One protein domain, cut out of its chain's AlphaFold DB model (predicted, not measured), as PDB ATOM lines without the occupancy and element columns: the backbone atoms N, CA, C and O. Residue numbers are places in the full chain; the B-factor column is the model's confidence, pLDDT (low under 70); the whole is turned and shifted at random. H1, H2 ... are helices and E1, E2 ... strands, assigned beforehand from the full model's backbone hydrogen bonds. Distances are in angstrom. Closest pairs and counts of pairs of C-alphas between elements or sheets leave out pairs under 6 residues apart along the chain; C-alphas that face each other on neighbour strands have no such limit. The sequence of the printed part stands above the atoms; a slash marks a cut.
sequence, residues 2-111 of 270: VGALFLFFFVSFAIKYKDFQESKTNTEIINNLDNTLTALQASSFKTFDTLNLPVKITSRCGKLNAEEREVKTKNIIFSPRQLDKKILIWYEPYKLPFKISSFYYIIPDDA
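AT A GLANCE: This is residues 2 to 111 of the 270 residues of an uncharacterized protein of archaeon (UniProt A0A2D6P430). One long helix, H1, sticks far out of a small compact body with its residues 2 to 21, while residues 23 to 41 pack on two sheets: a strongly twisted one of four strands and, further back along the helix, a small one of three. The printed part has 110 residues with one named helix and seven named strands, in the order H1 E1 E2 E3 E4 E5 E6 E7, and is of mixed class. The larger sheet runs E1 E6 E7 E5 and is mixed; the smaller runs E2 E3 E4, antiparallel throughout. The whole is loose, with a radius of gyration of the C-alphas of 18.5 A, and spans 74 by 27 by 21 A, the free arm of H1 making much of the length.

IN THESE COORDINATES: Find C-alpha 2 at (4.052, -20.234, 38.051); from there H1, residues 2 to 41, runs 58.6 A to C-alpha 41 at (-15.958, 5.268, 86.912). Next come E1, residues 47 to 52, 17.1 A long, then E2, residues 57 to 60, E3, residues 63 to 66, E4, residues 69 to 72, and E5, residues 76 to 78. Go on to E6, residues 86 to 95, 29.0 A long, and E7, residues 99 to 108, 27.2 A long, which ends at C-alpha 108 at (4.297, 4.711, 83.590).

HOW THE PARTS SIT: Start with H1, in which every O i to N i+4 pair is within hydrogen-bond range. It makes two layers, a helix on one face of a sheet, with each sheet. Over E2 E3 E4 its height is 8.2 A; it lies over E3 and runs only just along the strands, at 29 degrees to E3 on the local plane, and its closest C-alphas to E3 are Asn 26 and Ala 66, 6.0 A apart. Over the larger sheet its height is 11.8 A; it lies over E6 and runs only just slantwise to the strands, at 32 degrees to E6 on the local plane, with the C-alphas of Leu 40 and Tyr 91 closest, 6.7 A apart. E2, E3 and E4 form a meander, each strand the antiparallel neighbour of the one before; look at N 58 and O 65, 2.7 A, and N 71 and O 64, 2.8 A. In the larger sheet, edge strand E1 is antiparallel to E6, with N 89 and O 49 at 2.8 A. The hairpin E6 and E7 has N 88 and O 107 at 2.8 A. Edge strand E5 is parallel to E7, with N 78 and O 104 at 2.8 A.

THE WHOLE: The C-alphas of Val 2 and Pro 97 are the two farthest apart, at 74.1 A. Without residues 2 to 21 and 95 to 100, which stand free, the body spans 36 by 26 by 19 A. The printed part has no cut and no long link. Its mean pLDDT is 91.0, and residue 44 alone is under 70.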
ATOM      1  N   VAL A   2       5.262 -20.116  37.201       92.00
ATOM      2  CA  VAL A   2       4.052 -20.234  38.051       92.00
ATOM      3  C   VAL A   2       4.358 -20.275  39.561       92.00
ATOM      4  O   VAL A   2       3.704 -19.584  40.333       92.00
ATOM      5  N   GLY A   3       5.406 -20.990  39.987       94.38
ATOM      6  CA  GLY A   3       5.797 -21.048  41.405       94.38
ATOM      7  C   GLY A   3       6.247 -19.707  42.004       94.38
ATOM      8  O   GLY A   3       5.947 -19.428  43.158       94.38
ATOM      9  N   ALA A   4       6.903 -18.844  41.219       96.06
ATOM     10  CA  ALA A   4       7.336 -17.526  41.689       96.06
ATOM     11  C   ALA A   4       6.145 -16.576  41.900       96.06
ATOM     12  O   ALA A   4       6.129 -15.819  42.866       96.06
ATOM     13  N   LEU A   5       5.121 -16.666  41.040       94.38
ATOM     14  CA  LEU A   5       3.871 -15.916  41.200       94.38
ATOM     15  C   LEU A   5       3.109 -16.351  42.458       94.38
ATOM     16  O   LEU A   5       2.654 -15.501  43.220       94.38
ATOM     17  N   PHE A   6       3.024 -17.660  42.714       95.25
ATOM     18  CA  PHE A   6       2.413 -18.181  43.941       95.25
ATOM     19  C   PHE A   6       3.173 -17.751  45.197       95.25
ATOM     20  O   PHE A   6       2.556 -17.299  46.160       95.25
ATOM     21  N   LEU A   7       4.506 -17.837  45.186       96.50
ATOM     22  CA  LEU A   7       5.331 -17.383  46.307       96.50
ATOM     23  C   LEU A   7       5.116 -15.887  46.582       96.50
ATOM     24  O   LEU A   7       4.887 -15.497  47.725       96.50
ATOM     25  N   PHE A   8       5.132 -15.054  45.538       96.88
ATOM     26  CA  PHE A   8       4.906 -13.614  45.665       96.88
ATOM     27  C   PHE A   8       3.526 -13.290  46.256       96.88
ATOM     28  O   PHE A   8       3.406 -12.406  47.110       96.88
ATOM     29  N   PHE A   9       2.493 -14.032  45.849       96.50
ATOM     30  CA  PHE A   9       1.155 -13.913  46.424       96.50
ATOM     31  C   PHE A   9       1.148 -14.221  47.926       96.50
ATOM     32  O   PHE A   9       0.642 -13.410  48.698       96.50
ATOM     33  N   PHE A  10       1.744 -15.338  48.362       96.88
ATOM     34  CA  PHE A  10       1.776 -15.702  49.783       96.88
ATOM     35  C   PHE A  10       2.588 -14.724  50.630       96.88
ATOM     36  O   PHE A  10       2.165 -14.407  51.737       96.88
ATOM     37  N   VAL A  11       3.703 -14.200  50.117       96.25
ATOM     38  CA  VAL A  11       4.480 -13.162  50.814       96.25
ATOM     39  C   VAL A  11       3.650 -11.886  50.968       96.25
ATOM     40  O   VAL A  11       3.529 -11.361  52.070       96.25
ATOM     41  N   SER A  12       3.007 -11.426  49.890       93.81
ATOM     42  CA  SER A  12       2.142 -10.239  49.923       93.81
ATOM     43  C   SER A  12       0.946 -10.422  50.858       93.81
ATOM     44  O   SER A  12       0.567  -9.501  51.580       93.81
ATOM     45  N   PHE A  13       0.350 -11.616  50.860       95.12
ATOM     46  CA  PHE A  13      -0.738 -11.970  51.761       95.12
ATOM     47  C   PHE A  13      -0.271 -12.023  53.217       95.12
ATOM     48  O   PHE A  13      -0.946 -11.467  54.072       95.12
ATOM     49  N   ALA A  14       0.881 -12.634  53.505       94.06
ATOM     50  CA  ALA A  14       1.427 -12.728  54.857       94.06
ATOM     51  C   ALA A  14       1.731 -11.347  55.450       94.06
ATOM     52  O   ALA A  14       1.410 -11.109  56.611       94.06
ATOM     53  N   ILE A  15       2.278 -10.428  54.644       93.69
ATOM     54  CA  ILE A  15       2.501  -9.032  55.049       93.69
ATOM     55  C   ILE A  15       1.158  -8.359  55.366       93.69
ATOM     56  O   ILE A  15       0.949  -7.922  56.489       93.69
ATOM     57  N   LYS A  16       0.190  -8.391  54.439       92.00
ATOM     58  CA  LYS A  16      -1.136  -7.785  54.664       92.00
ATOM     59  C   LYS A  16      -1.893  -8.392  55.844       92.00
ATOM     60  O   LYS A  16      -2.607  -7.690  56.551       92.00
ATOM     61  N   TYR A  17      -1.786  -9.705  56.031       90.50
ATOM     62  CA  TYR A  17      -2.427 -10.410  57.134       90.50
ATOM     63  C   TYR A  17      -1.808 -10.008  58.472       90.50
ATOM     64  O   TYR A  17      -2.543  -9.790  59.432       90.50
ATOM     65  N   LYS A  18      -0.478  -9.861  58.528       89.75
ATOM     66  CA  LYS A  18       0.224  -9.335  59.699       89.75
ATOM     67  C   LYS A  18      -0.250  -7.914  60.030       89.75
ATOM     68  O   LYS A  18      -0.715  -7.705  61.145       89.75
ATOM     69  N   ASP A  19      -0.245  -7.004  59.055       86.38
ATOM     70  CA  ASP A  19      -0.682  -5.609  59.245       86.38
ATOM     71  C   ASP A  19      -2.143  -5.538  59.738       86.38
ATOM     72  O   ASP A  19      -2.501  -4.755  60.619       86.38
ATOM     73  N   PHE A  20      -3.010  -6.408  59.207       85.38
ATOM     74  CA  PHE A  20      -4.404  -6.507  59.641       85.38
ATOM     75  C   PHE A  20      -4.539  -6.994  61.093       85.38
ATOM     76  O   PHE A  20      -5.350  -6.451  61.849       85.38
ATOM     77  N   GLN A  21      -3.762  -8.004  61.497       85.31
ATOM     78  CA  GLN A  21      -3.779  -8.523  62.869       85.31
ATOM     79  C   GLN A  21      -3.233  -7.503  63.875       85.31
ATOM     80  O   GLN A  21      -3.818  -7.343  64.948       85.31
ATOM     81  N   GLU A  22      -2.177  -6.770  63.519       84.44
ATOM     82  CA  GLU A  22      -1.639  -5.675  64.335       84.44
ATOM     83  C   GLU A  22      -2.694  -4.565  64.510       84.44
ATOM     84  O   GLU A  22      -3.041  -4.208  65.637       84.44
ATOM     85  N   SER A  23      -3.348  -4.132  63.423       83.38
ATOM     86  CA  SER A  23      -4.423  -3.124  63.479       83.38
ATOM     87  C   SER A  23      -5.620  -3.552  64.344       83.38
ATOM     88  O   SER A  23      -6.184  -2.741  65.093       83.38
ATOM     89  N   LYS A  24      -6.022  -4.831  64.266       85.12
ATOM     90  CA  LYS A  24      -7.111  -5.382  65.084       85.12
ATOM     91  C   LYS A  24      -6.735  -5.392  66.566       85.12
ATOM     92  O   LYS A  24      -7.530  -4.943  67.390       85.12
ATOM     93  N   THR A  25      -5.521  -5.838  66.877       85.19
ATOM     94  CA  THR A  25      -4.991  -5.892  68.243       85.19
ATOM     95  C   THR A  25      -4.946  -4.491  68.859       85.19
ATOM     96  O   THR A  25      -5.448  -4.291  69.960       85.19
ATOM     97  N   ASN A  26      -4.478  -3.484  68.115       82.75
ATOM     98  CA  ASN A  26      -4.428  -2.086  68.569       82.75
ATOM     99  C   ASN A  26      -5.810  -1.507  68.880       82.75
ATOM    100  O   ASN A  26      -5.986  -0.799  69.872       82.75
ATOM    101  N   THR A  27      -6.803  -1.839  68.056       83.69
ATOM    102  CA  THR A  27      -8.193  -1.420  68.282       83.69
ATOM    103  C   THR A  27      -8.754  -2.058  69.552       83.69
ATOM    104  O   THR A  27      -9.388  -1.384  70.360       83.69
ATOM    105  N   GLU A  28      -8.494  -3.349  69.754       86.81
ATOM    106  CA  GLU A  28      -8.922  -4.074  70.947       86.81
ATOM    107  C   GLU A  28      -8.269  -3.515  72.218       86.81
ATOM    108  O   GLU A  28      -8.953  -3.330  73.217       86.81
ATOM    109  N   ILE A  29      -6.987  -3.144  72.170       86.81
ATOM    110  CA  ILE A  29      -6.269  -2.553  73.309       86.81
ATOM    111  C   ILE A  29      -6.853  -1.199  73.707       86.81
ATOM    112  O   ILE A  29      -7.099  -0.982  74.892       86.81
ATOM    113  N   ILE A  30      -7.085  -0.289  72.753       87.12
ATOM    114  CA  ILE A  30      -7.654   1.027  73.080       87.12
ATOM    115  C   ILE A  30      -9.080   0.875  73.619       87.12
ATOM    116  O   ILE A  30      -9.429   1.523  74.603       87.12
ATOM    117  N   ASN A  31      -9.888  -0.001  73.016       86.12
ATOM    118  CA  ASN A  31     -11.242  -0.266  73.497       86.12
ATOM    119  C   ASN A  31     -11.229  -0.890  74.894       86.12
ATOM    120  O   ASN A  31     -12.019  -0.495  75.743       86.12
ATOM    121  N   ASN A  32     -10.319  -1.830  75.162       88.00
ATOM    122  CA  ASN A  32     -10.152  -2.416  76.488       88.00
ATOM    123  C   ASN A  32      -9.708  -1.365  77.503       88.00
ATOM    124  O   ASN A  32     -10.253  -1.338  78.599       88.00
ATOM    125  N   LEU A  33      -8.791  -0.465  77.140       89.38
ATOM    126  CA  LEU A  33      -8.400   0.649  77.998       89.38
ATOM    127  C   LEU A  33      -9.597   1.563  78.300       89.38
ATOM    128  O   LEU A  33      -9.873   1.807  79.467       89.38
ATOM    129  N   ASP A  34     -10.344   2.024  77.293       87.56
ATOM    130  CA  ASP A  34     -11.513   2.899  77.500       87.56
ATOM    131  C   ASP A  34     -12.626   2.203  78.310       87.56
ATOM    132  O   ASP A  34     -13.226   2.814  79.199       87.56
ATOM    133  N   ASN A  35     -12.835   0.898  78.097       86.94
ATOM    134  CA  ASN A  35     -13.739   0.073  78.902       86.94
ATOM    135  C   ASN A  35     -13.262  -0.050  80.355       86.94
ATOM    136  O   ASN A  35     -14.077   0.085  81.265       86.94
ATOM    137  N   THR A  36     -11.964  -0.269  80.590       88.50
ATOM    138  CA  THR A  36     -11.378  -0.303  81.938       88.50
ATOM    139  C   THR A  36     -11.566   1.039  82.636       88.50
ATOM    140  O   THR A  36     -12.044   1.068  83.766       88.50
ATOM    141  N   LEU A  37     -11.284   2.161  81.965       88.69
ATOM    142  CA  LEU A  37     -11.521   3.496  82.526       88.69
ATOM    143  C   LEU A  37     -13.004   3.685  82.883       88.69
ATOM    144  O   LEU A  37     -13.331   4.080  83.999       88.69
ATOM    145  N   THR A  38     -13.910   3.308  81.979       86.81
ATOM    146  CA  THR A  38     -15.361   3.385  82.209       86.81
ATOM    147  C   THR A  38     -15.810   2.504  83.381       86.81
ATOM    148  O   THR A  38     -16.657   2.914  84.175       86.81
ATOM    149  N   ALA A  39     -15.230   1.312  83.540       86.19
ATOM    150  CA  ALA A  39     -15.508   0.426  84.668       86.19
ATOM    151  C   ALA A  39     -15.043   1.026  86.005       86.19
ATOM    152  O   ALA A  39     -15.783   0.953  86.986       86.19
ATOM    153  N   LEU A  40     -13.876   1.680  86.043       85.62
ATOM    154  CA  LEU A  40     -13.399   2.384  87.241       85.62
ATOM    155  C   LEU A  40     -14.351   3.523  87.647       85.62
ATOM    156  O   LEU A  40     -14.595   3.724  88.838       85.62
ATOM    157  N   GLN A  41     -14.975   4.200  86.673       82.12
ATOM    158  CA  GLN A  41     -15.958   5.268  86.912       82.12
ATOM    159  C   GLN A  41     -17.200   4.823  87.688       82.12
ATOM    160  O   GLN A  41     -17.843   5.648  88.345       82.12
ATOM    161  N   ALA A  42     -17.579   3.549  87.571       80.94
ATOM    162  CA  ALA A  42     -18.738   3.008  88.271       80.94
ATOM    163  C   ALA A  42     -18.504   2.918  89.787       80.94
ATOM    164  O   ALA A  42     -19.462   2.826  90.556       80.94
ATOM    165  N   SER A  43     -17.244   2.972  90.230       71.69
ATOM    166  CA  SER A  43     -16.911   3.044  91.643       71.69
ATOM    167  C   SER A  43     -17.042   4.482  92.161       71.69
ATOM    168  O   SER A  43     -16.613   5.450  91.540       71.69
ATOM    169  N   SER A  44     -17.655   4.648  93.332       61.56
ATOM    170  CA  SER A  44     -17.732   5.942  94.022       61.56
ATOM    171  C   SER A  44     -16.459   6.286  94.805       61.56
ATOM    172  O   SER A  44     -16.420   7.317  95.474       61.56
ATOM    173  N   PHE A  45     -15.451   5.413  94.773       71.00
ATOM    174  CA  PHE A  45     -14.253   5.472  95.606       71.00
ATOM    175  C   PHE A  45     -13.008   5.699  94.751       71.00
ATOM    176  O   PHE A  45     -13.021   5.440  93.553       71.00
ATOM    177  N   LYS A  46     -11.918   6.152  95.378       74.50
ATOM    178  CA  LYS A  46     -10.598   6.160  94.739       74.50
ATOM    179  C   LYS A  46     -10.240   4.726  94.354       74.50
ATOM    180  O   LYS A  46     -10.233   3.850  95.220       74.50
ATOM    181  N   THR A  47      -9.935   4.487  93.084       79.88
ATOM    182  CA  THR A  47      -9.525   3.159  92.607       79.88
ATOM    183  C   THR A  47      -8.192   3.226  91.892       79.88
ATOM    184  O   THR A  47      -7.860   4.221  91.246       79.88
ATOM    185  N   PHE A  48      -7.440   2.142  92.021       82.25
ATOM    186  CA  PHE A  48      -6.117   1.969  91.450       82.25
ATOM    187  C   PHE A  48      -6.068   0.637  90.709       82.25
ATOM    188  O   PHE A  48      -6.558  -0.366  91.228       82.25
ATOM    189  N   ASP A  49      -5.477   0.636  89.519       87.06
ATOM    190  CA  ASP A  49      -5.278  -0.569  88.719       87.06
ATOM    191  C   ASP A  49      -3.948  -0.508  87.957       87.06
ATOM    192  O   ASP A  49      -3.351   0.559  87.779       87.06
ATOM    193  N   THR A  50      -3.477  -1.659  87.488       86.62
ATOM    194  CA  THR A  50      -2.274  -1.776  86.665       86.62
ATOM    195  C   THR A  50      -2.604  -2.449  85.347       86.62
ATOM    196  O   THR A  50      -3.248  -3.495  85.323       86.62
ATOM    197  N   LEU A  51      -2.114  -1.890  84.244       89.69
ATOM    198  CA  LEU A  51      -2.345  -2.438  82.912       89.69
ATOM    199  C   LEU A  51      -1.022  -2.611  82.172       89.69
ATOM    200  O   LEU A  51      -0.179  -1.718  82.157       89.69
ATOM    201  N   ASN A  52      -0.857  -3.760  81.523       90.38
ATOM    202  CA  ASN A  52       0.245  -3.988  80.599       90.38
ATOM    203  C   ASN A  52      -0.213  -3.626  79.185       90.38
ATOM    204  O   ASN A  52      -1.097  -4.272  78.625       90.38
ATOM    205  N   LEU A  53       0.401  -2.597  78.616       89.12
ATOM    206  CA  LEU A  53       0.219  -2.164  77.244       89.12
ATOM    207  C   LEU A  53       1.166  -2.961  76.337       89.12
ATOM    208  O   LEU A  53       2.387  -2.807  76.434       89.12
ATOM    209  N   PRO A  54       0.641  -3.799  75.432       86.56
ATOM    210  CA  PRO A  54       1.478  -4.522  74.478       86.56
ATOM    211  C   PRO A  54       1.995  -3.611  73.348       86.56
ATOM    212  O   PRO A  54       2.898  -4.009  72.618       86.56
ATOM    213  N   VAL A  55       1.457  -2.390  73.215       89.81
ATOM    214  CA  VAL A  55       1.862  -1.380  72.224       89.81
ATOM    215  C   VAL A  55       1.982   0.002  72.858       89.81
ATOM    216  O   VAL A  55       1.432   0.261  73.929       89.81
ATOM    217  N   LYS A  56       2.692   0.911  72.184       94.06
ATOM    218  CA  LYS A  56       2.802   2.304  72.624       94.06
ATOM    219  C   LYS A  56       1.492   3.040  72.371       94.06
ATOM    220  O   LYS A  56       1.001   3.060  71.243       94.06
ATOM    221  N   ILE A  57       0.976   3.690  73.405       94.62
ATOM    222  CA  ILE A  57      -0.193   4.559  73.319       94.62
ATOM    223  C   ILE A  57       0.276   6.001  73.459       94.62
ATOM    224  O   ILE A  57       1.099   6.323  74.312       94.62
ATOM    225  N   THR A  58      -0.251   6.890  72.627       96.00
ATOM    226  CA  THR A  58      -0.095   8.327  72.810       96.00
ATOM    227  C   THR A  58      -1.392   8.924  73.311       96.00
ATOM    228  O   THR A  58      -2.454   8.673  72.749       96.00
ATOM    229  N   SER A  59      -1.312   9.707  74.377       94.94
ATOM    230  CA  SER A  59      -2.450  10.448  74.906       94.94
ATOM    231  C   SER A  59      -2.314  11.896  74.483       94.94
ATOM    232  O   SER A  59      -1.265  12.511  74.692       94.94
ATOM    233  N   ARG A  60      -3.357  12.426  73.838       95.31
ATOM    234  CA  ARG A  60      -3.409  13.830  73.457       95.31
ATOM    235  C   ARG A  60      -4.783  14.442  73.677       95.31
ATOM    236  O   ARG A  60      -5.689  14.206  72.887       95.31
ATOM    237  N   CYS A  61      -4.937  15.250  74.720       93.56
ATOM    238  CA  CYS A  61      -6.170  15.972  75.060       93.56
ATOM    239  C   CYS A  61      -7.487  15.193  74.800       93.56
ATOM    240  O   CYS A  61      -8.333  15.568  73.981       93.56
ATOM    241  N   GLY A  62      -7.678  14.069  75.499       90.12
ATOM    242  CA  GLY A  62      -8.845  13.178  75.349       90.12
ATOM    243  C   GLY A  62      -8.945  12.481  73.989       90.12
ATOM    244  O   GLY A  62     -10.032  12.121  73.537       90.12
ATOM    245  N   LYS A  63      -7.808  12.302  73.327       94.56
ATOM    246  CA  LYS A  63      -7.613  11.338  72.252       94.56
ATOM    247  C   LYS A  63      -6.556  10.345  72.701       94.56
ATOM    248  O   LYS A  63      -5.544  10.747  73.273       94.56
ATOM    249  N   LEU A  64      -6.786   9.073  72.428       94.00
ATOM    250  CA  LEU A  64      -5.817   8.006  72.623       94.00
ATOM    251  C   LEU A  64      -5.454   7.466  71.247       94.00
ATOM    252  O   LEU A  64      -6.350   7.095  70.490       94.00
ATOM    253  N   ASN A  65      -4.163   7.424  70.923       93.44
ATOM    254  CA  ASN A  65      -3.695   6.824  69.682       93.44
ATOM    255  C   ASN A  65      -2.799   5.628  69.954       93.44
ATOM    256  O   ASN A  65      -1.842   5.750  70.712       93.44
ATOM    257  N   ALA A  66      -3.052   4.516  69.277       92.50
ATOM    258  CA  ALA A  66      -2.108   3.413  69.154       92.50
ATOM    259  C   ALA A  66      -1.786   3.264  67.667       92.50
ATOM    260  O   ALA A  66      -2.664   2.941  66.864       92.50
ATOM    261  N   GLU A  67      -0.537   3.561  67.305       87.25
ATOM    262  CA  GLU A  67      -0.077   3.605  65.910       87.25
ATOM    263  C   GLU A  67      -0.953   4.526  65.034       87.25
ATOM    264  O   GLU A  67      -1.047   5.722  65.308       87.25
ATOM    265  N   GLU A  68      -1.596   3.996  63.989       86.44
ATOM    266  CA  GLU A  68      -2.423   4.754  63.037       86.44
ATOM    267  C   GLU A  68      -3.886   4.936  63.483       86.44
ATOM    268  O   GLU A  68      -4.700   5.520  62.763       86.44
ATOM    269  N   ARG A  69      -4.263   4.414  64.656       86.75
ATOM    270  CA  ARG A  69      -5.637   4.480  65.167       86.75
ATOM    271  C   ARG A  69      -5.761   5.541  66.245       86.75
ATOM    272  O   ARG A  69      -5.087   5.448  67.261       86.75
ATOM    273  N   GLU A  70      -6.678   6.484  66.044       92.00
ATOM    274  CA  GLU A  70      -7.104   7.485  67.031       92.00
ATOM    275  C   GLU A  70      -8.506   7.134  67.549       92.00
ATOM    276  O   GLU A  70      -9.437   6.945  66.761       92.00
ATOM    277  N   VAL A  71      -8.677   7.109  68.871       91.12
ATOM    278  CA  VAL A  71      -9.981   7.029  69.539       91.12
ATOM    279  C   VAL A  71     -10.190   8.292  70.359       91.12
ATOM    280  O   VAL A  71      -9.349   8.682  71.170       91.12
ATOM    281  N   LYS A  72     -11.334   8.944  70.151       92.81
ATOM    282  CA  LYS A  72     -11.776  10.061  70.991       92.81
ATOM    283  C   LYS A  72     -12.439   9.501  72.238       92.81
ATOM    284  O   LYS A  72     -13.341   8.679  72.124       92.81
ATOM    285  N   THR A  73     -12.049  10.006  73.400       90.25
ATOM    286  CA  THR A  73     -12.684   9.673  74.674       90.25
ATOM    287  C   THR A  73     -13.262  10.930  75.319       90.25
ATOM    288  O   THR A  73     -12.766  12.046  75.128       90.25
ATOM    289  N   LYS A  74     -14.350  10.748  76.068       89.81
ATOM    290  CA  LYS A  74     -14.932  11.798  76.918       89.81
ATOM    291  C   LYS A  74     -14.227  11.886  78.273       89.81
ATOM    292  O   LYS A  74     -14.422  12.853  78.998       89.81
ATOM    293  N   ASN A  75     -13.406  10.889  78.598       91.88
ATOM    294  CA  ASN A  75     -12.670  10.829  79.848       91.88
ATOM    295  C   ASN A  75     -11.607  11.939  79.917       91.88
ATOM    296  O   ASN A  75     -10.911  12.227  78.936       91.88
ATOM    297  N   ILE A  76     -11.458  12.544  81.098       96.69
ATOM    298  CA  ILE A  76     -10.386  13.497  81.389       96.69
ATOM    299  C   ILE A  76      -9.168  12.697  81.858       96.69
ATOM    300  O   ILE A  76      -9.099  12.252  83.003       96.69
ATOM    301  N   ILE A  77      -8.231  12.470  80.938       97.12
ATOM    302  CA  ILE A  77      -7.050  11.632  81.163       97.12
ATOM    303  C   ILE A  77      -5.812  12.516  81.274       97.12
ATOM    304  O   ILE A  77      -5.366  13.092  80.283       97.12
ATOM    305  N   PHE A  78      -5.234  12.576  82.470       98.00
ATOM    306  CA  PHE A  78      -3.940  13.189  82.726       98.00
ATOM    307  C   PHE A  78      -2.851  12.129  82.620       98.00
ATOM    308  O   PHE A  78      -2.768  11.208  83.432       98.00
ATOM    309  N   SER A  79      -2.008  12.247  81.603       97.25
ATOM    310  CA  SER A  79      -0.897  11.328  81.399       97.25
ATOM    311  C   SER A  79       0.255  12.006  80.664       97.25
ATOM    312  O   SER A  79       0.043  13.022  79.984       97.25
ATOM    313  N   PRO A  80       1.457  11.408  80.699       96.56
ATOM    314  CA  PRO A  80       2.482  11.705  79.718       96.56
ATOM    315  C   PRO A  80       1.962  11.469  78.298       96.56
ATOM    316  O   PRO A  80       1.058  10.653  78.067       96.56
ATOM    317  N   ARG A  81       2.555  12.162  77.325       96.06
ATOM    318  CA  ARG A  81       2.170  12.046  75.914       96.06
ATOM    319  C   ARG A  81       2.404  10.648  75.356       96.06
ATOM    320  O   ARG A  81       1.695  10.252  74.438       96.06
ATOM    321  N   GLN A  82       3.398   9.926  75.865       96.25
ATOM    322  CA  GLN A  82       3.716   8.559  75.462       96.25
ATOM    323  C   GLN A  82       3.589   7.627  76.662       96.25
ATOM    324  O   GLN A  82       4.149   7.885  77.723       96.25
ATOM    325  N   LEU A  83       2.859   6.540  76.459       95.06
ATOM    326  CA  LEU A  83       2.631   5.472  77.415       95.06
ATOM    327  C   LEU A  83       3.120   4.175  76.782       95.06
ATOM    328  O   LEU A  83       2.745   3.847  75.654       95.06
ATOM    329  N   ASP A  84       3.958   3.437  77.492       92.56
ATOM    330  CA  ASP A  84       4.429   2.134  77.054       92.56
ATOM    331  C   ASP A  84       4.529   1.154  78.225       92.56
ATOM    332  O   ASP A  84       4.452   1.538  79.393       92.56
ATOM    333  N   LYS A  85       4.653  -0.138  77.897       91.06
ATOM    334  CA  LYS A  85       4.860  -1.222  78.864       91.06
ATOM    335  C   LYS A  85       3.762  -1.247  79.937       91.06
ATOM    336  O   LYS A  85       2.586  -1.343  79.620       91.06
ATOM    337  N   LYS A  86       4.140  -1.227  81.213       95.00
ATOM    338  CA  LYS A  86       3.240  -1.298  82.353       95.00
ATOM    339  C   LYS A  86       2.891   0.112  82.812       95.00
ATOM    340  O   LYS A  86       3.781   0.913  83.088       95.00
ATOM    341  N   ILE A  87       1.598   0.383  82.921       95.81
ATOM    342  CA  ILE A  87       1.053   1.644  83.418       95.81
ATOM    343  C   ILE A  87       0.265   1.410  84.703       95.81
ATOM    344  O   ILE A  87      -0.296   0.337  84.933       95.81
ATOM    345  N   LEU A  88       0.222   2.447  85.524       95.56
ATOM    346  CA  LEU A  88      -0.625   2.576  86.694       95.56
ATOM    347  C   LEU A  88      -1.770   3.521  86.342       95.56
ATOM    348  O   LEU A  88      -1.536   4.572  85.742       95.56
ATOM    349  N   ILE A  89      -2.991   3.154  86.708       95.75
ATOM    350  CA  ILE A  89      -4.190   3.957  86.483       95.75
ATOM    351  C   ILE A  89      -4.765   4.311  87.846       95.75
ATOM    352  O   ILE A  89      -5.091   3.426  88.635       95.75
ATOM    353  N   TRP A  90      -4.913   5.603  88.114       95.62
ATOM    354  CA  TRP A  90      -5.602   6.104  89.298       95.62
ATOM    355  C   TRP A  90      -6.813   6.927  88.894       95.62
ATOM    356  O   TRP A  90      -6.721   7.841  88.081       95.62
ATOM    357  N   TYR A  91      -7.952   6.566  89.468       95.19
ATOM    358  CA  TYR A  91      -9.226   7.245  89.313       95.19
ATOM    359  C   TYR A  91      -9.524   8.145  90.511       95.19
ATOM    360  O   TYR A  91      -9.447   7.695  91.660       95.19
ATOM    361  N   GLU A  92      -9.951   9.374  90.229       94.44
ATOM    362  CA  GLU A  92     -10.398  10.326  91.242       94.44
ATOM    363  C   GLU A  92     -11.605  11.143  90.734       94.44
ATOM    364  O   GLU A  92     -11.540  11.752  89.659       94.44
ATOM    365  N   PRO A  93     -12.736  11.180  91.462       94.88
ATOM    366  CA  PRO A  93     -13.861  12.026  91.087       94.88
ATOM    367  C   PRO A  93     -13.529  13.500  91.342       94.88
ATOM    368  O   PRO A  93     -13.210  13.882  92.465       94.88
ATOM    369  N   TYR A  94     -13.701  14.350  90.330       96.31
ATOM    370  CA  TYR A  94     -13.508  15.789  90.487       96.31
ATOM    371  C   TYR A  94     -14.811  16.468  90.909       96.31
ATOM    372  O   TYR A  94     -15.833  16.361  90.216       96.31
ATOM    373  N   LYS A  95     -14.773  17.153  92.054       95.56
ATOM    374  CA  LYS A  95     -15.920  17.834  92.658       95.56
ATOM    375  C   LYS A  95     -15.594  19.298  92.911       95.56
ATOM    376  O   LYS A  95     -14.568  19.590  93.514       95.56
ATOM    377  N   LEU A  96     -16.485  20.184  92.478       94.88
ATOM    378  CA  LEU A  96     -16.366  21.614  92.722       94.88
ATOM    379  C   LEU A  96     -17.740  22.308  92.607       94.88
ATOM    380  O   LEU A  96     -18.144  22.653  91.502       94.88
ATOM    381  N   PRO A  97     -18.501  22.487  93.703       94.81
ATOM    382  CA  PRO A  97     -18.547  21.612  94.882       94.81
ATOM    383  C   PRO A  97     -19.256  20.276  94.590       94.81
ATOM    384  O   PRO A  97     -19.063  19.282  95.285       94.81
ATOM    385  N   PHE A  98     -20.049  20.210  93.519       94.69
ATOM    386  CA  PHE A  98     -20.670  18.983  93.027       94.69
ATOM    387  C   PHE A  98     -19.766  18.257  92.026       94.69
ATOM    388  O   PHE A  98     -18.819  18.828  91.489       94.69
ATOM    389  N   LYS A  99     -20.052  16.977  91.747       95.25
ATOM    390  CA  LYS A  99     -19.280  16.182  90.777       95.25
ATOM    391  C   LYS A  99     -19.359  16.814  89.382       95.25
ATOM    392  O   LYS A  99     -20.428  16.817  88.777       95.25
ATOM    393  N   ILE A 100     -18.220  17.292  88.884       95.88
ATOM    394  CA  ILE A 100     -18.063  17.849  87.536       95.88
ATOM    395  C   ILE A 100     -17.700  16.738  86.559       95.88
ATOM    396  O   ILE A 100     -18.337  16.568  85.526       95.88
ATOM    397  N   SER A 101     -16.668  15.962  86.889       95.31
ATOM    398  CA  SER A 101     -16.150  14.919  86.006       95.31
ATOM    399  C   SER A 101     -15.430  13.830  86.804       95.31
ATOM    400  O   SER A 101     -15.527  13.739  88.029       95.31
ATOM    401  N   SER A 102     -14.756  12.935  86.098       94.06
ATOM    402  CA  SER A 102     -13.871  11.922  86.658       94.06
ATOM    403  C   SER A 102     -12.507  12.031  86.004       94.06
ATOM    404  O   SER A 102     -12.413  12.067  84.776       94.06
ATOM    405  N   PHE A 103     -11.472  12.122  86.829       96.75
ATOM    406  CA  PHE A 103     -10.098  12.243  86.377       96.75
ATOM    407  C   PHE A 103      -9.422  10.882  86.434       96.75
ATOM    408  O   PHE A 103      -9.604  10.116  87.381       96.75
ATOM    409  N   TYR A 104      -8.634  10.605  85.402       97.06
ATOM    410  CA  TYR A 104      -7.802   9.418  85.316       97.06
ATOM    411  C   TYR A 104      -6.352   9.854  85.183       97.06
ATOM    412  O   TYR A 104      -5.992  10.533  84.222       97.06
ATOM    413  N   TYR A 105      -5.521   9.449  86.132       97.62
ATOM    414  CA  TYR A 105      -4.083   9.655  86.091       97.62
ATOM    415  C   TYR A 105      -3.437   8.374  85.579       97.62
ATOM    416  O   TYR A 105      -3.524   7.338  86.237       97.62
ATOM    417  N   ILE A 106      -2.821   8.432  84.395       96.88
ATOM    418  CA  ILE A 106      -2.112   7.289  83.812       96.88
ATOM    419  C   ILE A 106      -0.612   7.545  83.886       96.88
ATOM    420  O   ILE A 106      -0.094   8.474  83.264       96.88
ATOM    421  N   ILE A 107       0.077   6.708  84.654       96.81
ATOM    422  CA  ILE A 107       1.472   6.899  85.053       96.81
ATOM    423  C   ILE A 107       2.286   5.676  84.612       96.81
ATOM    424  O   ILE A 107       1.908   4.559  84.962       96.81
ATOM    425  N   PRO A 108       3.399   5.830  83.874       96.69
ATOM    426  CA  PRO A 108       4.297   4.711  83.590       96.69
ATOM    427  C   PRO A 108       4.841   4.090  84.885       96.69
ATOM    428  O   PRO A 108       5.239   4.806  85.802       96.69
ATOM    429  N   ASP A 109       4.885   2.760  84.982       95.94
ATOM    430  CA  ASP A 109       5.349   2.072  86.197       95.94
ATOM    431  C   ASP A 109       6.849   2.307  86.467       95.94
ATOM    432  O   ASP A 109       7.299   2.220  87.609       95.94
ATOM    433  N   ASP A 110       7.639   2.650  85.450       95.75
ATOM    434  CA  ASP A 110       9.052   3.021  85.592       95.75
ATOM    435  C   ASP A 110       9.281   4.528  85.819       95.75
ATOM    436  O   ASP A 110      10.429   4.956  85.970       95.75
ATOM    437  N   ALA A 111       8.217   5.339  85.900       96.44
ATOM    438  CA  ALA A 111       8.334   6.774  86.126       96.44
ATOM    439  C   ALA A 111       8.873   7.100  87.529       96.44
ATOM    440  O   ALA A 111       8.492   6.494  88.533       96.44
TER     441      ALA A 111